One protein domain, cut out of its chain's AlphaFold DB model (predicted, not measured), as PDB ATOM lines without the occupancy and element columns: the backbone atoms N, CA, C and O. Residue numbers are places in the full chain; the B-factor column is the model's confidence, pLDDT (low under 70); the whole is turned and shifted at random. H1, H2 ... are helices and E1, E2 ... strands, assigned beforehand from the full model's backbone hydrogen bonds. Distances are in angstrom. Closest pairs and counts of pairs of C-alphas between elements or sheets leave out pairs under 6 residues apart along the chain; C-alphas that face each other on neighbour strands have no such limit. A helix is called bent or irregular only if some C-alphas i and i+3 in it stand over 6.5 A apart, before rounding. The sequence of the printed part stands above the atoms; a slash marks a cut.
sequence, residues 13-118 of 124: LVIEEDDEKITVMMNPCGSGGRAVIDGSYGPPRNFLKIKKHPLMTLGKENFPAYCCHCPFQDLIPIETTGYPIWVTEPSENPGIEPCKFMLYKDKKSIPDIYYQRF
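This is residues 13 to 118 of the 124 residues of an uncharacterized protein of Dehalococcoidia bacterium (UniProt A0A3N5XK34). A four-stranded antiparallel sheet has the long helix H2 running past its E3 edge, only grazing it, with the short helices H1 near the first residues of H2 and H3 near its last. Between H1 and H2 a long loop of residues 38 to 64 reaches out to one tip of the domain at Pro 44 and folds back to H2. The printed part has 106 residues with three named helices and four named strands, in the order E1 E2 H1 H2 E3 E4 H3, and the sheet's order is E1, E2, E4, E3. The class is mixed, helices and strands, with under half of the residues, 46, in named elements. The whole is compact, with a radius of gyration of the C-alphas of 14.5 A, and its outline is elongated, spanning 47 by 27 by 19 A.

E1 is residues 13 to 17, 12.8 A long, beginning at C-alpha 13 (25.886, 94.727, 1.944). E2 is residues 21 to 26, 16.5 A; E4 is residues 100 to 104, 12.3 A; E3 is residues 87 to 89, 6.5 A. H2, residues 65 to 81, is 26.8 A long and begins at C-alpha 65 (31.933, 72.832, 1.001). H1 is residues 32 to 37, 8.8 A, and H3 is residues 113 to 116, 4.9 A, ending at C-alpha 116 (9.255, 71.594, 0.350).

In the sheet E1 and E3 are the edge strands, and from edge to edge the strands' lines turn by 65 degrees. E1 and E2 form a hairpin, antiparallel at 164 degrees, with N 14 and O 25 at 2.8 A. E2 and E4 are antiparallel at 158 degrees, with N 24 and O 101 at 2.8 A. E3 and E4 form a hairpin, antiparallel at 152 degrees, with N 87 and O 102 at 2.8 A. E2, H1 with H2, and E3 make a split strand-helix-strand unit, two strands running the same way with E4 between them, and its crossover is right-handed. H2 is on the sheet but only grazes it with residues 70 to 75; the C-alphas of Asp 74 and Val 87 in E3 are closest, 5.9 A apart. H1 is not on the sheet; it is close to H2 but not clearly touching, the closest C-alphas being those of Gly 32 and Cys 67, 5.6 A, at a shallow tilt of 23 degrees, opposite ways. H3 is not on the sheet, but only just, with 4 pairs of C-alphas within 10 A; it is close to H2 but not clearly touching, the closest C-alphas being those of Ile 78 and Tyr 115, 7.7 A. Every O i to N i+4 pair is within hydrogen-bond range in H1, 6 of 13 are in H2, where 9 of 14 O i to N i+3 pairs are, and H3 is too short for an O i to N i+4 pair. H2 is irregular, but only just: C-alphas 68 and 71 are 6.6 A apart.

The two C-alphas farthest apart, those of Pro 44 and Lys 108, are 47.3 A apart. The link from H1 to H2 is long, with 27 residues; within it residues 49 to 50 pair antiparallel with residues 63 to 64. The printed part has no cut. Its mean pLDDT is 93.2, and no printed residue is under 70.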
ATOM      1  N   LEU A  13      27.217  95.274   2.166       88.06
ATOM      2  CA  LEU A  13      25.886  94.727   1.944       88.06
ATOM      3  C   LEU A  13      25.195  95.531   0.849       88.06
ATOM      4  O   LEU A  13      25.245  96.761   0.860       88.06
ATOM      5  N   VAL A  14      24.513  94.828  -0.042       90.44
ATOM      6  CA  VAL A  14      23.468  95.386  -0.895       90.44
ATOM      7  C   VAL A  14      22.146  94.952  -0.280       90.44
ATOM      8  O   VAL A  14      21.946  93.763  -0.026       90.44
ATOM      9  N   ILE A  15      21.283  95.916   0.024       92.19
ATOM     10  CA  ILE A  15      19.976  95.668   0.628       92.19
ATOM     11  C   ILE A  15      18.928  96.228  -0.320       92.19
ATOM     12  O   ILE A  15      18.965  97.411  -0.655       92.19
ATOM     13  N   GLU A  16      18.017  95.365  -0.736       95.25
ATOM     14  CA  GLU A  16      16.861  95.705  -1.555       95.25
ATOM     15  C   GLU A  16      15.603  95.397  -0.751       95.25
ATOM     16  O   GLU A  16      15.558  94.420  -0.005       95.25
ATOM     17  N   GLU A  17      14.579  96.227  -0.881       97.19
ATOM     18  CA  GLU A  17      13.299  96.029  -0.210       97.19
ATOM     19  C   GLU A  17      12.176  96.205  -1.227       97.19
ATOM     20  O   GLU A  17      12.151  97.187  -1.969       97.19
ATOM     21  N   ASP A  18      11.260  95.243  -1.252       96.81
ATOM     22  CA  ASP A  18       9.999  95.315  -1.987       96.81
ATOM     23  C   ASP A  18       8.817  95.204  -1.006       96.81
ATOM     24  O   ASP A  18       9.004  95.189   0.215       96.81
ATOM     25  N   ASP A  19       7.585  95.149  -1.510       97.56
ATOM     26  CA  ASP A  19       6.384  95.070  -0.666       97.56
ATOM     27  C   ASP A  19       6.309  93.782   0.176       97.56
ATOM     28  O   ASP A  19       5.690  93.772   1.242       97.56
ATOM     29  N   GLU A  20       6.966  92.701  -0.246       96.81
ATOM     30  CA  GLU A  20       6.893  91.385   0.393       96.81
ATOM     31  C   GLU A  20       8.049  91.120   1.360       96.81
ATOM     32  O   GLU A  20       7.865  90.437   2.377       96.81
ATOM     33  N   LYS A  21       9.257  91.592   1.037       96.38
ATOM     34  CA  LYS A  21      10.494  91.132   1.686       96.38
ATOM     35  C   LYS A  21      11.640  92.134   1.606       96.38
ATOM     36  O   LYS A  21      11.698  93.013   0.751       96.38
ATOM     37  N   ILE A  22      12.592  91.941   2.513       96.12
ATOM     38  CA  ILE A  22      13.910  92.575   2.498       96.12
ATOM     39  C   ILE A  22      14.907  91.530   1.997       96.12
ATOM     40  O   ILE A  22      15.028  90.454   2.582       96.12
ATOM     41  N   THR A  23      15.635  91.845   0.934       94.56
ATOM     42  CA  THR A  23      16.686  91.005   0.361       94.56
ATOM     43  C   THR A  23      18.046  91.573   0.727       94.56
ATOM     44  O   THR A  23      18.406  92.678   0.327       94.56
ATOM     45  N   VAL A  24      18.826  90.800   1.476       91.75
ATOM     46  CA  VAL A  24      20.198  91.133   1.856       91.75
ATOM     47  C   VAL A  24      21.159  90.299   1.020       91.75
ATOM     48  O   VAL A  24      21.076  89.071   0.975       91.75
ATOM     49  N   MET A  25      22.103  90.968   0.372       91.50
ATOM     50  CA  MET A  25      23.152  90.360  -0.437       91.50
ATOM     51  C   MET A  25      24.514  90.851   0.038       91.50
ATOM     52  O   MET A  25      24.717  92.035   0.296       91.50
ATOM     53  N   MET A  26      25.482  89.944   0.110       88.62
ATOM     54  CA  MET A  26      26.889  90.295   0.302       88.62
ATOM     55  C   MET A  26      27.560  90.265  -1.065       88.62
ATOM     56  O   MET A  26      27.666  89.183  -1.644       88.62
ATOM     57  N   ASN A  27      27.987  91.418  -1.587       86.12
ATOM     58  CA  ASN A  27      28.547  91.508  -2.937       86.12
ATOM     59  C   ASN A  27      29.985  92.072  -2.943       86.12
ATOM     60  O   ASN A  27      30.161  93.280  -2.768       86.12
ATOM     61  N   PRO A  28      31.015  91.231  -3.153       84.88
ATOM     62  CA  PRO A  28      30.952  89.768  -3.216       84.88
ATOM     63  C   PRO A  28      30.732  89.145  -1.829       84.88
ATOM     64  O   PRO A  28      31.037  89.751  -0.802       84.88
ATOM     65  N   CYS A  29      30.261  87.894  -1.789       88.19
ATOM     66  CA  CYS A  29      30.131  87.146  -0.539       88.19
ATOM     67  C   CYS A  29      31.512  86.962   0.107       88.19
ATOM     68  O   CYS A  29      32.400  86.361  -0.497       88.19
ATOM     69  N   GLY A  30      31.694  87.451   1.338       88.38
ATOM     70  CA  GLY A  30      32.995  87.481   2.018       88.38
ATOM     71  C   GLY A  30      33.585  86.131   2.429       88.38
ATOM     72  O   GLY A  30      34.710  86.096   2.918       88.38
ATOM     73  N   SER A  31      32.863  85.027   2.233       89.50
ATOM     74  CA  SER A  31      33.270  83.691   2.673       89.50
ATOM     75  C   SER A  31      33.364  82.685   1.525       89.50
ATOM     76  O   SER A  31      34.392  82.616   0.860       89.50
ATOM     77  N   GLY A  32      32.310  81.914   1.246       91.06
ATOM     78  CA  GLY A  32      32.310  80.917   0.173       91.06
ATOM     79  C   GLY A  32      32.533  81.541  -1.206       91.06
ATOM     80  O   GLY A  32      33.335  81.033  -1.984       91.06
ATOM     81  N   GLY A  33      31.899  82.689  -1.477       91.38
ATOM     82  CA  GLY A  33      32.153  83.461  -2.698       91.38
ATOM     83  C   GLY A  33      33.602  83.947  -2.783       91.38
ATOM     84  O   GLY A  33      34.251  83.758  -3.808       91.38
ATOM     85  N   ARG A  34      34.145  84.486  -1.684       93.12
ATOM     86  CA  ARG A  34      35.550  84.899  -1.578       93.12
ATOM     87  C   ARG A  34      36.511  83.743  -1.841       93.12
ATOM     88  O   ARG A  34      37.453  83.914  -2.601       93.12
ATOM     89  N   ALA A  35      36.250  82.559  -1.291       93.62
ATOM     90  CA  ALA A  35      37.079  81.382  -1.534       93.62
ATOM     91  C   ALA A  35      37.128  81.006  -3.026       93.62
ATOM     92  O   ALA A  35      38.183  80.580  -3.506       93.62
ATOM     93  N   VAL A  36      36.014  81.177  -3.754       93.38
ATOM     94  CA  VAL A  36      35.967  80.979  -5.211       93.38
ATOM     95  C   VAL A  36      36.789  82.045  -5.934       93.38
ATOM     96  O   VAL A  36      37.636  81.682  -6.745       93.38
ATOM     97  N   ILE A  37      36.587  83.325  -5.600       93.56
ATOM     98  CA  ILE A  37      37.324  84.462  -6.184       93.56
ATOM     99  C   ILE A  37      38.837  84.293  -6.002       93.56
ATOM    100  O   ILE A  37      39.603  84.501  -6.937       93.56
ATOM    101  N   ASP A  38      39.263  83.849  -4.823       95.19
ATOM    102  CA  ASP A  38      40.675  83.668  -4.483       95.19
ATOM    103  C   ASP A  38      41.293  82.400  -5.110       95.19
ATOM    104  O   ASP A  38      42.435  82.054  -4.805       95.19
ATOM    105  N   GLY A  39      40.546  81.646  -5.927       95.75
ATOM    106  CA  GLY A  39      41.035  80.417  -6.559       95.75
ATOM    107  C   GLY A  39      41.303  79.275  -5.572       95.75
ATOM    108  O   GLY A  39      42.043  78.344  -5.883       95.75
ATOM    109  N   SER A  40      40.695  79.301  -4.380       96.62
ATOM    110  CA  SER A  40      41.067  78.409  -3.263       96.62
ATOM    111  C   SER A  40      40.758  76.927  -3.495       96.62
ATOM    112  O   SER A  40      41.221  76.068  -2.751       96.62
ATOM    113  N   TYR A  41      39.970  76.620  -4.521       95.56
ATOM    114  CA  TYR A  41      39.640  75.254  -4.928       95.56
ATOM    115  C   TYR A  41      40.709  74.627  -5.831       95.56
ATOM    116  O   TYR A  41      40.652  73.429  -6.087       95.56
ATOM    117  N   GLY A  42      41.673  75.420  -6.307       95.56
ATOM    118  CA  GLY A  42      42.863  74.936  -6.997       95.56
ATOM    119  C   GLY A  42      44.074  74.790  -6.062       95.56
ATOM    120  O   GLY A  42      44.011  75.163  -4.881       95.56
ATOM    121  N   PRO A  43      45.201  74.267  -6.573       94.75
ATOM    122  CA  PRO A  43      46.453  74.207  -5.827       94.75
ATOM    123  C   PRO A  43      46.946  75.604  -5.398       94.75
ATOM    124  O   PRO A  43      46.741  76.572  -6.126       94.75
ATOM    125  N   PRO A  44      47.624  75.731  -4.240       95.81
ATOM    126  CA  PRO A  44      47.964  74.662  -3.296       95.81
ATOM    127  C   PRO A  44      46.858  74.373  -2.266       95.81
ATOM    128  O   PRO A  44      46.972  73.411  -1.510       95.81
ATOM    129  N   ARG A  45      45.801  75.197  -2.208       97.19
ATOM    130  CA  ARG A  45      44.779  75.134  -1.149       97.19
ATOM    131  C   ARG A  45      43.856  73.926  -1.292       97.19
ATOM    132  O   ARG A  45      43.524  73.315  -0.283       97.19
ATOM    133  N   ASN A  46      43.472  73.579  -2.522       96.94
ATOM    134  CA  ASN A  46      42.664  72.399  -2.849       96.94
ATOM    135  C   ASN A  46      41.406  72.255  -1.969       96.94
ATOM    136  O   ASN A  46      41.095  71.169  -1.479       96.94
ATOM    137  N   PHE A  47      40.686  73.358  -1.730       97.00
ATOM    138  CA  PHE A  47      39.438  73.306  -0.967       97.00
ATOM    139  C   PHE A  47      38.417  72.379  -1.631       97.00
ATOM    140  O   PHE A  47      38.373  72.221  -2.850       97.00
ATOM    141  N   LEU A  48      37.563  71.772  -0.809       96.56
ATOM    142  CA  LEU A  48      36.597  70.779  -1.263       96.56
ATOM    143  C   LEU A  48      35.364  71.427  -1.909       96.56
ATOM    144  O   LEU A  48      34.752  72.338  -1.341       96.56
ATOM    145  N   LYS A  49      34.938  70.883  -3.054       95.12
ATOM    146  CA  LYS A  49      33.584  71.063  -3.599       95.12
ATOM    147  C   LYS A  49      32.793  69.772  -3.433       95.12
ATOM    148  O   LYS A  49      33.282  68.692  -3.754       95.12
ATOM    149  N   ILE A  50      31.567  69.882  -2.944       95.81
ATOM    150  CA  ILE A  50      30.640  68.759  -2.833       95.81
ATOM    151  C   ILE A  50      30.021  68.511  -4.204       95.81
ATOM    152  O   ILE A  50      29.475  69.430  -4.813       95.81
ATOM    153  N   LYS A  51      30.091  67.265  -4.688       95.44
ATOM    154  CA  LYS A  51      29.589  66.908  -6.021       95.44
ATOM    155  C   LYS A  51      28.109  67.255  -6.179       95.44
ATOM    156  O   LYS A  51      27.780  67.917  -7.151       95.44
ATOM    157  N   LYS A  52      27.253  66.805  -5.252       95.31
ATOM    158  CA  LYS A  52      25.810  67.098  -5.174       95.31
ATOM    159  C   LYS A  52      25.234  66.518  -3.882       95.31
ATOM    160  O   LYS A  52      25.651  65.441  -3.461       95.31
ATOM    161  N   HIS A  53      24.256  67.187  -3.283       94.88
ATOM    162  CA  HIS A  53      23.455  66.668  -2.170       94.88
ATOM    163  C   HIS A  53      22.102  67.402  -2.081       94.88
ATOM    164  O   HIS A  53      22.097  68.638  -2.094       94.88
ATOM    165  N   PRO A  54      20.958  66.709  -1.914       90.94
ATOM    166  CA  PRO A  54      19.640  67.357  -1.902       90.94
ATOM    167  C   PRO A  54      19.537  68.467  -0.845       90.94
ATOM    168  O   PRO A  54      19.127  69.576  -1.157       90.94
ATOM    169  N   LEU A  55      20.018  68.197   0.372       92.75
ATOM    170  CA  LEU A  55      19.996  69.150   1.486       92.75
ATOM    171  C   LEU A  55      21.204  70.108   1.501       92.75
ATOM    172  O   LEU A  55      21.059  71.293   1.228       92.75
ATOM    173  N   MET A  56      22.417  69.595   1.750       93.00
ATOM    174  CA  MET A  56      23.627  70.416   1.942       93.00
ATOM    175  C   MET A  56      24.046  71.273   0.742       93.00
ATOM    176  O   MET A  56      24.807  72.216   0.910       93.00
ATOM    177  N   THR A  57      23.601  70.952  -0.472       93.88
ATOM    178  CA  THR A  57      23.918  71.765  -1.662       93.88
ATOM    179  C   THR A  57      22.677  72.377  -2.297       93.88
ATOM    180  O   THR A  57      22.784  72.989  -3.352       93.88
ATOM    181  N   LEU A  58      21.494  72.181  -1.696       91.69
ATOM    182  CA  LEU A  58      20.205  72.535  -2.303       91.69
ATOM    183  C   LEU A  58      20.065  71.965  -3.727       91.69
ATOM    184  O   LEU A  58      19.578  72.624  -4.640       91.69
ATOM    185  N   GLY A  59      20.575  70.746  -3.934       91.56
ATOM    186  CA  GLY A  59      20.601  70.075  -5.234       91.56
ATOM    187  C   GLY A  59      21.621  70.610  -6.250       91.56
ATOM    188  O   GLY A  59      21.708  70.036  -7.336       91.56
ATOM    189  N   LYS A  60      22.407  71.646  -5.927       91.38
ATOM    190  CA  LYS A  60      23.433  72.193  -6.826       91.38
ATOM    191  C   LYS A  60      24.644  71.275  -6.948       91.38
ATOM    192  O   LYS A  60      25.026  70.571  -6.014       91.38
ATOM    193  N   GLU A  61      25.269  71.308  -8.118       93.06
ATOM    194  CA  GLU A  61      26.463  70.517  -8.397       93.06
ATOM    195  C   GLU A  61      27.744  71.310  -8.139       93.06
ATOM    196  O   GLU A  61      27.767  72.532  -8.273       93.06
ATOM    197  N   ASN A  62      28.824  70.614  -7.773       92.25
ATOM    198  CA  ASN A  62      30.146  71.205  -7.520       92.25
ATOM    199  C   ASN A  62      30.109  72.393  -6.539       92.25
ATOM    200  O   ASN A  62      30.758  73.424  -6.738       92.25
ATOM    201  N   PHE A  63      29.352  72.238  -5.459       93.06
ATOM    202  CA  PHE A  63      29.056  73.307  -4.518       93.06
ATOM    203  C   PHE A  63      30.196  73.498  -3.499       93.06
ATOM    204  O   PHE A  63      30.674  72.511  -2.938       93.06
ATOM    205  N   PRO A  64      30.646  74.734  -3.219       94.00
ATOM    206  CA  PRO A  64      31.604  75.024  -2.153       94.00
ATOM    207  C   PRO A  64      31.268  74.333  -0.824       94.00
ATOM    208  O   PRO A  64      30.212  74.599  -0.255       94.00
ATOM    209  N   ALA A  65      32.180  73.516  -0.276       94.81
ATOM    210  CA  ALA A  65      31.933  72.832   1.001       94.81
ATOM    211  C   ALA A  65      31.632  73.811   2.146       94.81
ATOM    212  O   ALA A  65      30.784  73.535   2.987       94.81
ATOM    213  N   TYR A  66      32.260  74.994   2.141       93.19
ATOM    214  CA  TYR A  66      31.935  76.048   3.100       93.19
ATOM    215  C   TYR A  66      30.462  76.467   3.013       93.19
ATOM    216  O   TYR A  66      29.815  76.607   4.042       93.19
ATOM    217  N   CYS A  67      29.899  76.621   1.812       93.50
ATOM    218  CA  CYS A  67      28.507  77.044   1.636       93.50
ATOM    219  C   CYS A  67      27.492  75.983   2.088       93.50
ATOM    220  O   CYS A  67      26.313  76.301   2.226       93.50
ATOM    221  N   CYS A  68      27.913  74.741   2.355       94.88
ATOM    222  CA  CYS A  68      27.010  73.676   2.790       94.88
ATOM    223  C   CYS A  68      26.354  73.918   4.150       94.88
ATOM    224  O   CYS A  68      25.385  73.235   4.471       94.88
ATOM    225  N   HIS A  69      26.842  74.881   4.937       92.75
ATOM    226  CA  HIS A  69      26.177  75.280   6.178       92.75
ATOM    227  C   HIS A  69      24.945  76.170   5.933       92.75
ATOM    228  O   HIS A  69      24.040  76.193   6.762       92.75
ATOM    229  N   CYS A  70      24.887  76.897   4.811       92.31
ATOM    230  CA  CYS A  70      23.844  77.891   4.556       92.31
ATOM    231  C   CYS A  70      22.418  77.304   4.546       92.31
ATOM    232  O   CYS A  70      21.550  77.896   5.176       92.31
ATOM    233  N   PRO A  71      22.143  76.121   3.952       94.50
ATOM    234  CA  PRO A  71      20.799  75.532   3.981       94.50
ATOM    235  C   PRO A  71      20.268  75.279   5.401       94.50
ATOM    236  O   PRO A  71      19.061  75.302   5.630       94.50
ATOM    237  N   PHE A  72      21.161  75.066   6.374       94.56
ATOM    238  CA  PHE A  72      20.775  74.856   7.768       94.56
ATOM    239  C   PHE A  72      20.309  76.140   8.461       94.56
ATOM    240  O   PHE A  72      19.569  76.052   9.439       94.56
ATOM    241  N   GLN A  73      20.676  77.319   7.947       91.88
ATOM    242  CA  GLN A  73      20.151  78.599   8.437       91.88
ATOM    243  C   GLN A  73      18.648  78.735   8.185       91.88
ATOM    244  O   GLN A  73      17.973  79.431   8.935       91.88
ATOM    245  N   ASP A  74      18.130  78.023   7.187       93.88
ATOM    246  CA  ASP A  74      16.708  78.000   6.864       93.88
ATOM    247  C   ASP A  74      16.029  76.820   7.575       93.88
ATOM    248  O   ASP A  74      14.972  76.977   8.187       93.88
ATOM    249  N   LEU A  75      16.661  75.638   7.545       95.56
ATOM    250  CA  LEU A  75      16.109  74.411   8.123       95.56
ATOM    251  C   LEU A  75      15.951  74.476   9.646       95.56
ATOM    252  O   LEU A  75      14.901  74.095  10.156       95.56
ATOM    253  N   ILE A  76      16.964  74.954  10.377       95.69
ATOM    254  CA  ILE A  76      16.923  74.972  11.848       95.69
ATOM    255  C   ILE A  76      15.750  75.836  12.354       95.69
ATOM    256  O   ILE A  76      14.987  75.358  13.199       95.69
ATOM    257  N   PRO A  77      15.516  77.063  11.839       94.62
ATOM    258  CA  PRO A  77      14.315  77.824  12.175       94.62
ATOM    259  C   PRO A  77      13.007  77.138  11.786       94.62
ATOM    260  O   PRO A  77      12.062  77.175  12.573       94.62
ATOM    261  N   ILE A  78      12.947  76.467  10.629       96.06
ATOM    262  CA  ILE A  78      11.748  75.707  10.242       96.06
ATOM    263  C   ILE A  78      11.444  74.625  11.285       96.06
ATOM    264  O   ILE A  78      10.295  74.485  11.696       96.06
ATOM    265  N   GLU A  79      12.452  73.891  11.756       95.06
ATOM    266  CA  GLU A  79      12.263  72.820  12.747       95.06
ATOM    267  C   GLU A  79      11.951  73.328  14.156       95.06
ATOM    268  O   GLU A  79      11.265  72.643  14.912       95.06
ATOM    269  N   THR A  80      12.422  74.521  14.515       94.38
ATOM    270  CA  THR A  80      12.259  75.071  15.872       94.38
ATOM    271  C   THR A  80      11.062  76.007  16.015       94.38
ATOM    272  O   THR A  80      10.491  76.103  17.098       94.38
ATOM    273  N   THR A  81      10.665  76.696  14.943       91.06
ATOM    274  CA  THR A  81       9.625  77.743  14.972       91.06
ATOM    275  C   THR A  81       8.525  77.559  13.925       91.06
ATOM    276  O   THR A  81       7.527  78.279  13.951       91.06
ATOM    277  N   GLY A  82       8.675  76.597  13.010       93.81
ATOM    278  CA  GLY A  82       7.710  76.313  11.949       93.81
ATOM    279  C   GLY A  82       7.857  77.186  10.701       93.81
ATOM    280  O   GLY A  82       7.111  76.991   9.747       93.81
ATOM    281  N   TYR A  83       8.794  78.134  10.655       94.56
ATOM    282  CA  TYR A  83       9.046  78.963   9.474       94.56
ATOM    283  C   TYR A  83      10.526  79.355   9.370       94.56
ATOM    284  O   TYR A  83      11.226  79.396  10.382       94.56
ATOM    285  N   PRO A  84      11.037  79.630   8.158       94.31
ATOM    286  CA  PRO A  84      12.388  80.139   8.008       94.31
ATOM    287  C   PRO A  84      12.440  81.601   8.472       94.31
ATOM    288  O   PRO A  84      11.667  82.429   7.997       94.31
ATOM    289  N   ILE A  85      13.358  81.928   9.389       89.25
ATOM    290  CA  ILE A  85      13.640  83.330   9.760       89.25
ATOM    291  C   ILE A  85      14.320  84.044   8.586       89.25
ATOM    292  O   ILE A  85      14.014  85.194   8.297       89.25
ATOM    293  N   TRP A  86      15.213  83.338   7.894       88.50
ATOM    294  CA  TRP A  86      15.835  83.766   6.646       88.50
ATOM    295  C   TRP A  86      15.553  82.725   5.576       88.50
ATOM    296  O   TRP A  86      15.587  81.526   5.851       88.50
ATOM    297  N   VAL A  87      15.300  83.183   4.356       94.06
ATOM    298  CA  VAL A  87      15.279  82.328   3.174       94.06
ATOM    299  C   VAL A  87      16.569  82.554   2.403       94.06
ATOM    300  O   VAL A  87      16.782  83.619   1.823       94.06
ATOM    301  N   THR A  88      17.421  81.539   2.390       93.19
ATOM    302  CA  THR A  88      18.661  81.531   1.627       93.19
ATOM    303  C   THR A  88      18.414  81.032   0.209       93.19
ATOM    304  O   THR A  88      17.934  79.911  -0.011       93.19
ATOM    305  N   GLU A  89      18.814  81.841  -0.765       93.00
ATOM    306  CA  GLU A  89      18.842  81.487  -2.179       93.00
ATOM    307  C   GLU A  89      20.290  81.540  -2.694       93.00
ATOM    308  O   GLU A  89      20.886  82.619  -2.815       93.00
ATOM    309  N   PRO A  90      20.918  80.374  -2.930       90.81
ATOM    310  CA  PRO A  90      22.279  80.320  -3.439       90.81
ATOM    311  C   PRO A  90      22.354  80.840  -4.876       90.81
ATOM    312  O   PRO A  90      21.543  80.474  -5.722       90.81
ATOM    313  N   SER A  91      23.392  81.619  -5.156       89.94
ATOM    314  CA  SER A  91      23.744  82.043  -6.512       89.94
ATOM    315  C   SER A  91      24.011  80.848  -7.442       89.94
ATOM    316  O   SER A  91      24.529  79.812  -7.005       89.94
ATOM    317  N   GLU A  92      23.676  80.997  -8.729       87.12
ATOM    318  CA  GLU A  92      24.070  80.048  -9.783       87.12
ATOM    319  C   GLU A  92      25.570  80.121 -10.077       87.12
ATOM    320  O   GLU A  92      26.201  79.105 -10.372       87.12
ATOM    321  N   ASN A  93      26.160  81.307  -9.912       87.12
ATOM    322  CA  ASN A  93      27.563  81.587 -10.187       87.12
ATOM    323  C   ASN A  93      28.277  82.124  -8.931       87.12
ATOM    324  O   ASN A  93      28.558  83.327  -8.837       87.12
ATOM    325  N   PRO A  94      28.588  81.268  -7.933       85.44
ATOM    326  CA  PRO A  94      29.290  81.698  -6.729       85.44
ATOM    327  C   PRO A  94      30.613  82.402  -7.051       85.44
ATOM    328  O   PRO A  94      31.424  81.891  -7.817       85.44
ATOM    329  N   GLY A  95      30.844  83.563  -6.436       84.50
ATOM    330  CA  GLY A  95      32.034  84.390  -6.682       84.50
ATOM    331  C   GLY A  95      31.870  85.411  -7.814       84.50
ATOM    332  O   GLY A  95      32.678  86.330  -7.896       84.50
ATOM    333  N   ILE A  96      30.811  85.294  -8.622       87.19
ATOM    334  CA  ILE A  96      30.392  86.310  -9.598       87.19
ATOM    335  C   ILE A  96      29.130  87.009  -9.085       87.19
ATOM    336  O   ILE A  96      29.102  88.228  -8.952       87.19
ATOM    337  N   GLU A  97      28.114  86.225  -8.729       90.25
ATOM    338  CA  GLU A  97      26.828  86.718  -8.235       90.25
ATOM    339  C   GLU A  97      26.670  86.407  -6.735       90.25
ATOM    340  O   GLU A  97      27.083  85.327  -6.281       90.25
ATOM    341  N   PRO A  98      26.080  87.320  -5.941       90.31
ATOM    342  CA  PRO A  98      25.865  87.100  -4.517       90.31
ATOM    343  C   PRO A  98      24.729  86.100  -4.265       90.31
ATOM    344  O   PRO A  98      23.733  86.068  -4.983       90.31
ATOM    345  N   CYS A  99      24.842  85.307  -3.196       91.56
ATOM    346  CA  CYS A  99      23.673  84.626  -2.633       91.56
ATOM    347  C   CYS A  99      22.720  85.664  -2.026       91.56
ATOM    348  O   CYS A  99      23.171  86.698  -1.519       91.56
ATOM    349  N   LYS A 100      21.424  85.356  -2.022       92.88
ATOM    350  CA  LYS A 100      20.390  86.210  -1.438       92.88
ATOM    351  C   LYS A 100      19.922  85.634  -0.109       92.88
ATOM    352  O   LYS A 100      19.674  84.434  -0.002       92.88
ATOM    353  N   PHE A 101      19.776  86.505   0.880       92.88
ATOM    354  CA  PHE A 101      19.142  86.206   2.157       92.88
ATOM    355  C   PHE A 101      17.890  87.064   2.260       92.88
ATOM    356  O   PHE A 101      17.975  88.284   2.381       92.88
ATOM    357  N   MET A 102      16.729  86.434   2.158       95.19
ATOM    358  CA  MET A 102      15.446  87.121   2.133       95.19
ATOM    359  C   MET A 102      14.760  87.005   3.489       95.19
ATOM    360  O   MET A 102      14.606  85.908   4.027       95.19
ATOM    361  N   LEU A 103      14.322  88.141   4.018       94.12
ATOM    362  CA  LEU A 103      13.458  88.247   5.185       94.12
ATOM    363  C   LEU A 103      12.075  88.688   4.709       94.12
ATOM    364  O   LEU A 103      11.889  89.839   4.316       94.12
ATOM    365  N   TYR A 104      11.109  87.774   4.731       95.25
ATOM    366  CA  TYR A 104       9.723  88.091   4.388       95.25
ATOM    367  C   TYR A 104       9.065  88.886   5.516       95.25
ATOM    368  O   TYR A 104       9.201  88.535   6.690       95.25
ATOM    369  N   LYS A 105       8.335  89.945   5.157       95.25
ATOM    370  CA  LYS A 105       7.622  90.810   6.112       95.25
ATOM    371  C   LYS A 105       6.434  90.087   6.749       95.25
ATOM    372  O   LYS A 105       6.167  90.264   7.933       95.25
ATOM    373  N   ASP A 106       5.759  89.238   5.971       95.00
ATOM    374  CA  ASP A 106       4.743  88.299   6.448       95.00
ATOM    375  C   ASP A 106       5.191  86.856   6.179       95.00
ATOM    376  O   ASP A 106       5.488  86.468   5.047       95.00
ATOM    377  N   LYS A 107       5.183  86.027   7.227       93.69
ATOM    378  CA  LYS A 107       5.460  84.586   7.147       93.69
ATOM    379  C   LYS A 107       4.525  83.852   6.180       93.69
ATOM    380  O   LYS A 107       4.922  82.852   5.582       93.69
ATOM    381  N   LYS A 108       3.292  84.336   6.002       94.06
ATOM    382  CA  LYS A 108       2.328  83.759   5.056       94.06
ATOM    383  C   LYS A 108       2.725  84.005   3.607       94.06
ATOM    384  O   LYS A 108       2.331  83.216   2.752       94.06
ATOM    385  N   SER A 109       3.541  85.019   3.339       95.38
ATOM    386  CA  SER A 109       4.042  85.314   1.997       95.38
ATOM    387  C   SER A 109       5.225  84.435   1.596       95.38
ATOM    388  O   SER A 109       5.557  84.399   0.420       95.38
ATOM    389  N   ILE A 110       5.838  83.687   2.527       96.50
ATOM    390  CA  ILE A 110       6.960  82.785   2.220       96.50
ATOM    391  C   ILE A 110       6.468  81.659   1.295       96.50
ATOM    392  O   ILE A 110       5.598  80.886   1.706       96.50
ATOM    393  N   PRO A 111       7.014  81.511   0.076       96.25
ATOM    394  CA  PRO A 111       6.604  80.457  -0.847       96.25
ATOM    395  C   PRO A 111       6.831  79.035  -0.311       96.25
ATOM    396  O   PRO A 111       7.859  78.739   0.304       96.25
ATOM    397  N   ASP A 112       5.907  78.125  -0.624       96.75
ATOM    398  CA  ASP A 112       5.926  76.728  -0.164       96.75
ATOM    399  C   ASP A 112       7.205  75.980  -0.569       96.75
ATOM    400  O   ASP A 112       7.686  75.122   0.175       96.75
ATOM    401  N   ILE A 113       7.800  76.339  -1.713       95.06
ATOM    402  CA  ILE A 113       9.033  75.728  -2.227       95.06
ATOM    403  C   ILE A 113      10.181  75.784  -1.206       95.06
ATOM    404  O   ILE A 113      10.989  74.854  -1.129       95.06
ATOM    405  N   TYR A 114      10.230  76.824  -0.365       95.69
ATOM    406  CA  TYR A 114      11.284  76.985   0.638       95.69
ATOM    407  C   TYR A 114      11.148  76.034   1.831       95.69
ATOM    408  O   TYR A 114      12.146  75.783   2.507       95.69
ATOM    409  N   TYR A 115       9.962  75.453   2.031       95.88
ATOM    410  CA  TYR A 115       9.701  74.361   2.971       95.88
ATOM    411  C   TYR A 115       9.873  73.000   2.291       95.88
ATOM    412  O   TYR A 115      10.566  72.116   2.805       95.88
ATOM    413  N   GLN A 116       9.290  72.851   1.098       95.12
ATOM    414  CA  GLN A 116       9.255  71.594   0.350       95.12
ATOM    415  C   GLN A 116      10.654  71.085  -0.004       95.12
ATOM    416  O   GLN A 116      10.903  69.883   0.075       95.12
ATOM    417  N   ARG A 117      11.607  71.981  -0.303       93.56
ATOM    418  CA  ARG A 117      13.011  71.606  -0.574       93.56
ATOM    419  C   ARG A 117      13.712  70.911   0.602       93.56
ATOM    420  O   ARG A 117      14.741  70.272   0.405       93.56
ATOM    421  N   PHE A 118      13.155  71.017   1.809       94.75
ATOM    422  CA  PHE A 118      13.618  70.320   3.008       94.75
ATOM    423  C   PHE A 118      12.686  69.176   3.441       94.75
ATOM    424  O   PHE A 118      12.812  68.668   4.555       94.75
TER     425      PHE A 118